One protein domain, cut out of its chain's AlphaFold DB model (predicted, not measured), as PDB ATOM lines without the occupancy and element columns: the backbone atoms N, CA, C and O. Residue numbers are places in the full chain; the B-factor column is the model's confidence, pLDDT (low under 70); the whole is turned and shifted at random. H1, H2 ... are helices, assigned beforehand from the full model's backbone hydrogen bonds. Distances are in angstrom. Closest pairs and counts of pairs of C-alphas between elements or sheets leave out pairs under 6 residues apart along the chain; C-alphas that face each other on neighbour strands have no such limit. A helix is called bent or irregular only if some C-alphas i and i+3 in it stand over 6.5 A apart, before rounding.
ATOM      1  N   ILE A 287     -47.246  44.717  15.896       70.56
ATOM      2  CA  ILE A 287     -48.403  44.578  16.804       70.56
ATOM      3  C   ILE A 287     -49.744  44.367  16.068       70.56
ATOM      4  O   ILE A 287     -50.762  44.074  16.691       70.56
ATOM      5  N   PHE A 288     -49.783  44.454  14.731       57.28
ATOM      6  CA  PHE A 288     -51.031  44.306  13.959       57.28
ATOM      7  C   PHE A 288     -51.740  42.945  14.138       57.28
ATOM      8  O   PHE A 288     -52.925  42.852  13.829       57.28
ATOM      9  N   GLU A 289     -51.060  41.923  14.665       55.41
ATOM     10  CA  GLU A 289     -51.596  40.566  14.858       55.41
ATOM     11  C   GLU A 289     -52.032  40.260  16.303       55.41
ATOM     12  O   GLU A 289     -52.476  39.149  16.591       55.41
ATOM     13  N   ILE A 290     -52.007  41.243  17.215       58.00
ATOM     14  CA  ILE A 290     -52.559  41.092  18.575       58.00
ATOM     15  C   ILE A 290     -54.095  41.254  18.542       58.00
ATOM     16  O   ILE A 290     -54.693  42.057  19.250       58.00
ATOM     17  N   TYR A 291     -54.778  40.478  17.695       54.12
ATOM     18  CA  TYR A 291     -56.253  40.383  17.676       54.12
ATOM     19  C   TYR A 291     -56.810  39.621  18.899       54.12
ATOM     20  O   TYR A 291     -58.012  39.515  19.131       54.12
ATOM     21  N   ILE A 292     -55.893  39.068  19.680       54.50
ATOM     22  CA  ILE A 292     -56.064  38.001  20.658       54.50
ATOM     23  C   ILE A 292     -56.826  38.467  21.906       54.50
ATOM     24  O   ILE A 292     -57.416  37.650  22.601       54.50
ATOM     25  N   MET A 293     -56.869  39.775  22.161       57.69
ATOM     26  CA  MET A 293     -57.457  40.344  23.378       57.69
ATOM     27  C   MET A 293     -58.652  41.263  23.107       57.69
ATOM     28  O   MET A 293     -59.130  41.943  24.007       57.69
ATOM     29  N   ASN A 294     -59.181  41.271  21.873       59.44
ATOM     30  CA  ASN A 294     -60.307  42.136  21.492       59.44
ATOM     31  C   ASN A 294     -60.040  43.635  21.789       59.44
ATOM     32  O   ASN A 294     -60.970  44.407  22.023       59.44
ATOM     33  N   CYS A 295     -58.764  44.036  21.797       64.38
ATOM     34  CA  CYS A 295     -58.328  45.405  22.039       64.38
ATOM     35  C   CYS A 295     -58.492  46.253  20.775       64.38
ATOM     36  O   CYS A 295     -58.311  45.783  19.648       64.38
ATOM     37  N   ASN A 296     -58.783  47.540  20.956       74.38
ATOM     38  CA  ASN A 296     -58.708  48.488  19.853       74.38
ATOM     39  C   ASN A 296     -57.236  48.649  19.443       74.38
ATOM     40  O   ASN A 296     -56.446  49.255  20.165       74.38
ATOM     41  N   ILE A 297     -56.880  48.120  18.271       76.88
ATOM     42  CA  ILE A 297     -55.507  48.134  17.739       76.88
ATOM     43  C   ILE A 297     -54.944  49.561  17.650       76.88
ATOM     44  O   ILE A 297     -53.745  49.761  17.829       76.88
ATOM     45  N   GLY A 298     -55.787  50.558  17.363       78.56
ATOM     46  CA  GLY A 298     -55.373  51.960  17.318       78.56
ATOM     47  C   GLY A 298     -54.943  52.475  18.690       78.56
ATOM     48  O   GLY A 298     -53.873  53.068  18.801       78.56
ATOM     49  N   LEU A 299     -55.732  52.182  19.728       78.94
ATOM     50  CA  LEU A 299     -55.402  52.554  21.108       78.94
ATOM     51  C   LEU A 299     -54.149  51.831  21.598       78.94
ATOM     52  O   LEU A 299     -53.242  52.485  22.093       78.94
ATOM     53  N   LEU A 300     -54.039  50.522  21.350       79.50
ATOM     54  CA  LEU A 300     -52.859  49.745  21.740       79.50
ATOM     55  C   LEU A 300     -51.570  50.295  21.112       79.50
ATOM     56  O   LEU A 300     -50.527  50.347  21.756       79.50
ATOM     57  N   LYS A 301     -51.626  50.734  19.850       83.81
ATOM     58  CA  LYS A 301     -50.473  51.366  19.192       83.81
ATOM     59  C   LYS A 301     -50.127  52.717  19.791       83.81
ATOM     60  O   LYS A 301     -48.945  53.024  19.877       83.81
ATOM     61  N   SER A 302     -51.132  53.515  20.150       84.75
ATOM     62  CA  SER A 302     -50.914  54.795  20.825       84.75
ATOM     63  C   SER A 302     -50.223  54.568  22.165       84.75
ATOM     64  O   SER A 302     -49.146  55.105  22.388       84.75
ATOM     65  N   GLU A 303     -50.768  53.676  22.991       85.56
ATOM     66  CA  GLU A 303     -50.206  53.358  24.304       85.56
ATOM     67  C   GLU A 303     -48.811  52.739  24.207       85.56
ATOM     68  O   GLU A 303     -47.948  53.059  25.017       85.56
ATOM     69  N   LEU A 304     -48.543  51.904  23.193       86.69
ATOM     70  CA  LEU A 304     -47.188  51.420  22.934       86.69
ATOM     71  C   LEU A 304     -46.229  52.586  22.684       86.69
ATOM     72  O   LEU A 304     -45.120  52.576  23.207       86.69
ATOM     73  N   ILE A 305     -46.621  53.558  21.854       87.56
ATOM     74  CA  ILE A 305     -45.770  54.716  21.554       87.56
ATOM     75  C   ILE A 305     -45.495  55.492  22.841       87.56
ATOM     76  O   ILE A 305     -44.336  55.813  23.102       87.56
ATOM     77  N   ASP A 306     -46.523  55.740  23.648       89.12
ATOM     78  CA  ASP A 306     -46.394  56.464  24.913       89.12
ATOM     79  C   ASP A 306     -45.460  55.715  25.879       89.12
ATOM     80  O   ASP A 306     -44.468  56.281  26.344       89.12
ATOM     81  N   LEU A 307     -45.678  54.408  26.063       87.94
ATOM     82  CA  LEU A 307     -44.827  53.516  26.858       87.94
ATOM     83  C   LEU A 307     -43.368  53.526  26.379       87.94
ATOM     84  O   LEU A 307     -42.436  53.608  27.174       87.94
ATOM     85  N   GLN A 308     -43.151  53.450  25.064       89.44
ATOM     86  CA  GLN A 308     -41.811  53.408  24.481       89.44
ATOM     87  C   GLN A 308     -41.061  54.739  24.601       89.44
ATOM     88  O   GLN A 308     -39.824  54.746  24.563       89.44
ATOM     89  N   LYS A 309     -41.790  55.856  24.690       91.00
ATOM     90  CA  LYS A 309     -41.235  57.208  24.833       91.00
ATOM     91  C   LYS A 309     -41.032  57.625  26.284       91.00
ATOM     92  O   LYS A 309     -40.246  58.546  26.511       91.00
ATOM     93  N   ASP A 310     -41.651  56.941  27.237       89.19
ATOM     94  CA  ASP A 310     -41.400  57.157  28.657       89.19
ATOM     95  C   ASP A 310     -40.017  56.617  29.063       89.19
ATOM     96  O   ASP A 310     -39.758  55.410  29.116       89.19
ATOM     97  N   ILE A 311     -39.097  57.543  29.338       88.50
ATOM     98  CA  ILE A 311     -37.723  57.235  29.753       88.50
ATOM     99  C   ILE A 311     -37.709  56.606  31.153       88.50
ATOM    100  O   ILE A 311     -36.934  55.685  31.392       88.50
ATOM    101  N   THR A 312     -38.596  57.042  32.048       88.12
ATOM    102  CA  THR A 312     -38.679  56.539  33.425       88.12
ATOM    103  C   THR A 312     -39.094  55.075  33.428       88.12
ATOM    104  O   THR A 312     -38.445  54.247  34.063       88.12
ATOM    105  N   LEU A 313     -40.136  54.730  32.666       87.50
ATOM    106  CA  LEU A 313     -40.586  53.341  32.531       87.50
ATOM    107  C   LEU A 313     -39.528  52.467  31.855       87.50
ATOM    108  O   LEU A 313     -39.346  51.315  32.249       87.50
ATOM    109  N   LYS A 314     -38.784  53.015  30.890       89.06
ATOM    110  CA  LYS A 314     -37.662  52.311  30.259       89.06
ATOM    111  C   LYS A 314     -36.528  52.026  31.240       89.06
ATOM    112  O   LYS A 314     -35.981  50.924  31.229       89.06
ATOM    113  N   ASP A 315     -36.184  52.981  32.094       88.19
ATOM    114  CA  ASP A 315     -35.155  52.802  33.119       88.19
ATOM    115  C   ASP A 315     -35.605  51.800  34.190       88.19
ATOM    116  O   ASP A 315     -34.819  50.936  34.583       88.19
ATOM    117  N   ILE A 316     -36.882  51.836  34.595       87.25
ATOM    118  CA  ILE A 316     -37.474  50.825  35.483       87.25
ATOM    119  C   ILE A 316     -37.384  49.441  34.840       87.25
ATOM    120  O   ILE A 316     -36.920  48.508  35.490       87.25
ATOM    121  N   PHE A 317     -37.772  49.294  33.570       88.00
ATOM    122  CA  PHE A 317     -37.668  48.021  32.858       88.00
ATOM    123  C   PHE A 317     -36.227  47.504  32.816       88.00
ATOM    124  O   PHE A 317     -35.980  46.356  33.173       88.00
ATOM    125  N   ASN A 318     -35.265  48.357  32.451       87.25
ATOM    126  CA  ASN A 318     -33.849  47.986  32.393       87.25
ATOM    127  C   ASN A 318     -33.263  47.642  33.773       87.25
ATOM    128  O   ASN A 318     -32.317  46.862  33.860       87.25
ATOM    129  N   GLY A 319     -33.797  48.232  34.848       83.94
ATOM    130  CA  GLY A 319     -33.384  47.966  36.225       83.94
ATOM    131  C   GLY A 319     -34.010  46.713  36.848       83.94
ATOM    132  O   GLY A 319     -33.600  46.309  37.937       83.94
ATOM    133  N   LYS A 320     -35.005  46.094  36.199       78.00
ATOM    134  CA  LYS A 320     -35.697  44.895  36.687       78.00
ATOM    135  C   LYS A 320     -35.128  43.638  36.034       78.00
ATOM    136  O   LYS A 320     -34.956  43.563  34.825       78.00
ATOM    137  N   ASN A 321     -34.913  42.597  36.840       69.31
ATOM    138  CA  ASN A 321     -34.432  41.297  36.348       69.31
ATOM    139  C   ASN A 321     -35.553  40.403  35.792       69.31
ATOM    140  O   ASN A 321     -35.274  39.350  35.222       69.31
ATOM    141  N   ASN A 322     -36.817  40.780  35.998       74.50
ATOM    142  CA  ASN A 322     -37.978  39.980  35.632       74.50
ATOM    143  C   ASN A 322     -39.035  40.851  34.951       74.50
ATOM    144  O   ASN A 322     -39.559  41.792  35.544       74.50
ATOM    145  N   THR A 323     -39.399  40.470  33.730       79.50
ATOM    146  CA  THR A 323     -40.463  41.083  32.935       79.50
ATOM    147  C   THR A 323     -41.779  41.209  33.710       79.50
ATOM    148  O   THR A 323     -42.449  42.235  33.618       79.50
ATOM    149  N   MET A 324     -42.149  40.211  34.521       80.19
ATOM    150  CA  MET A 324     -43.404  40.249  35.283       80.19
ATOM    151  C   MET A 324     -43.398  41.334  36.368       80.19
ATOM    152  O   MET A 324     -44.423  41.953  36.633       80.19
ATOM    153  N   GLU A 325     -42.240  41.596  36.983       83.38
ATOM    154  CA  GLU A 325     -42.123  42.667  37.976       83.38
ATOM    155  C   GLU A 325     -42.333  44.037  37.344       83.38
ATOM    156  O   GLU A 325     -42.933  44.898  37.976       83.38
ATOM    157  N   PHE A 326     -41.866  44.235  36.109       85.94
ATOM    158  CA  PHE A 326     -42.127  45.462  35.366       85.94
ATOM    159  C   PHE A 326     -43.626  45.637  35.088       85.94
ATOM    160  O   PHE A 326     -44.183  46.678  35.429       85.94
ATOM    161  N   TRP A 327     -44.303  44.618  34.551       84.12
ATOM    162  CA  TRP A 327     -45.739  44.717  34.258       84.12
ATOM    163  C   TRP A 327     -46.583  45.014  35.505       84.12
ATOM    164  O   TRP A 327     -47.506  45.820  35.433       84.12
ATOM    165  N   ASN A 328     -46.207  44.471  36.666       81.50
ATOM    166  CA  ASN A 328     -46.881  44.768  37.934       81.50
ATOM    167  C   ASN A 328     -46.668  46.219  38.417       81.50
ATOM    168  O   ASN A 328     -47.472  46.723  39.191       81.50
ATOM    169  N   THR A 329     -45.606  46.915  37.985       80.06
ATOM    170  CA  THR A 329     -45.389  48.332  38.358       80.06
ATOM    171  C   THR A 329     -46.286  49.310  37.604       80.06
ATOM    172  O   THR A 329     -46.424  50.453  38.026       80.06
ATOM    173  N   LEU A 330     -46.921  48.876  36.513       74.31
ATOM    174  CA  LEU A 330     -47.786  49.724  35.690       74.31
ATOM    175  C   LEU A 330     -49.216  49.868  36.256       74.31
ATOM    176  O   LEU A 330     -50.026  50.591  35.682       74.31
ATOM    177  N   GLU A 331     -49.515  49.231  37.397       57.53
ATOM    178  CA  GLU A 331     -50.837  49.171  38.048       57.53
ATOM    179  C   GLU A 331     -51.459  50.528  38.429       57.53
ATOM    180  O   GLU A 331     -52.670  50.610  38.635       57.53
ATOM    181  N   GLU A 332     -50.677  51.608  38.487       51.94
ATOM    182  CA  GLU A 332     -51.156  52.923  38.945       51.94
ATOM    183  C   GLU A 332     -51.646  53.855  37.819       51.94
ATOM    184  O   GLU A 332     -52.249  54.898  38.093       51.94
ATOM    185  N   HIS A 333     -51.477  53.484  36.546       46.88
ATOM    186  CA  HIS A 333     -51.920  54.294  35.408       46.88
ATOM    187  C   HIS A 333     -52.823  53.478  34.477       46.88
ATOM    188  O   HIS A 333     -52.419  52.463  33.928       46.88
ATOM    189  N   GLN A 334     -54.074  53.926  34.316       49.88
ATOM    190  CA  GLN A 334     -55.100  53.321  33.457       49.88
ATOM    191  C   GLN A 334     -54.596  53.132  32.013       49.88
ATOM    192  O   GLN A 334     -54.737  54.026  31.184       49.88
ATOM    193  N   CYS A 335     -54.032  51.965  31.713       53.53
ATOM    194  CA  CYS A 335     -53.497  51.610  30.402       53.53
ATOM    195  C   CYS A 335     -54.196  50.333  29.916       53.53
ATOM    196  O   CYS A 335     -54.312  49.364  30.669       53.53
ATOM    197  N   ILE A 336     -54.686  50.308  28.674       54.00
ATOM    198  CA  ILE A 336     -55.284  49.114  28.050       54.00
ATOM    199  C   ILE A 336     -54.257  47.979  27.967       54.00
ATOM    200  O   ILE A 336     -54.645  46.818  28.077       54.00
ATOM    201  N   ILE A 337     -52.958  48.293  27.887       54.78
ATOM    202  CA  ILE A 337     -51.866  47.314  28.026       54.78
ATOM    203  C   ILE A 337     -51.953  46.517  29.343       54.78
ATOM    204  O   ILE A 337     -51.564  45.358  29.368       54.78
ATOM    205  N   TYR A 338     -52.497  47.088  30.420       50.38
ATOM    206  CA  TYR A 338     -52.671  46.387  31.699       50.38
ATOM    207  C   TYR A 338     -53.939  45.508  31.742       50.38
ATOM    208  O   TYR A 338     -54.075  44.621  32.579       50.38
ATOM    209  N   GLN A 339     -54.898  45.740  30.839       47.62
ATOM    210  CA  GLN A 339     -56.092  44.892  30.699       47.62
ATOM    211  C   GLN A 339     -55.842  43.647  29.824       47.62
ATOM    212  O   GLN A 339     -56.751  42.823  29.680       47.62
TER     213      GLN A 339
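What this domain is: This is residues 287 to 339 of the 340 residues of an uncharacterized protein of Acyrthosiphon pisum (UniProt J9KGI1). Four helices follow one another round a loose ring with few contacts: the long H1 makes one side, H2 turns off near its end, H3 folds back the opposite way to H2, and the short H4 brings the end of the printed part beside H1 again. The ring's free corner, residues 319 to 324, sticks out where H2 passes into H3, while residues 287 to 296, with no named helix, lie before H1. The printed part has 53 residues, with four named helices in the order H1, H2, H3, H4 and no named strand; its class is all helix. It is only just compact, close to loose, with a radius of gyration of the C-alphas of 11.7 A, and it spans 30 by 20 by 20 A.

Where its parts are: Start at C-alpha 287 and pass to C-alpha 297 at (-55.507, 48.134, 17.739), where H1 begins; it holds residues 297 to 309 and runs 18.3 A to C-alpha 309 at (-41.235, 57.208, 24.833). Next comes H2, residues 311 to 319, 12.1 A long. H3, residues 323 to 332, is 17.0 A long and irregular: C-alphas 329 and 332 are 7.4 A apart. Last is H4, residues 336 to 339, which ends at C-alpha 339 at (-56.092, 44.892, 30.699).

How they stand to each other: Look first at Leu 307 and Leu 313, whose C-alphas, the closest of H1 and H2, are 7.1 A apart: the two helices are close but not clearly touching, and about perpendicular at 77 degrees. H2 and H3 only just touch, with 3 pairs of C-alphas within 8 A, and only at the corner by their link; the closest C-alphas are those of Phe 317 and Phe 326, 5.7 A apart. They run opposite ways at a steep tilt of 37 degrees, only just past shallow. H3 and H4 only just touch, with 3 pairs of C-alphas within 8 A, the closest being those of Leu 330 and Tyr 338, 7.1 A apart. H1 touches H4 with residues 299 to 303 alone; the closest C-alphas are those of Leu 300 and Ile 336, 6.8 A apart. H1 and H3 are apart, and so are H2 and H4. In H1 and H2 every O i to N i+4 pair is within hydrogen-bond range, in H3 3 of 6 are, and H4 is too short for such a pair.

The domain as a whole: The C-alphas of Asn 294 and Gly 319 are the two farthest apart, at 31.2 A. The printed part has no cut, and its three links between helices are tight. The mean pLDDT of the printed part is 74.0; look for values under 70 at residues 288 to 295, residue 321 and residues 331 to 339.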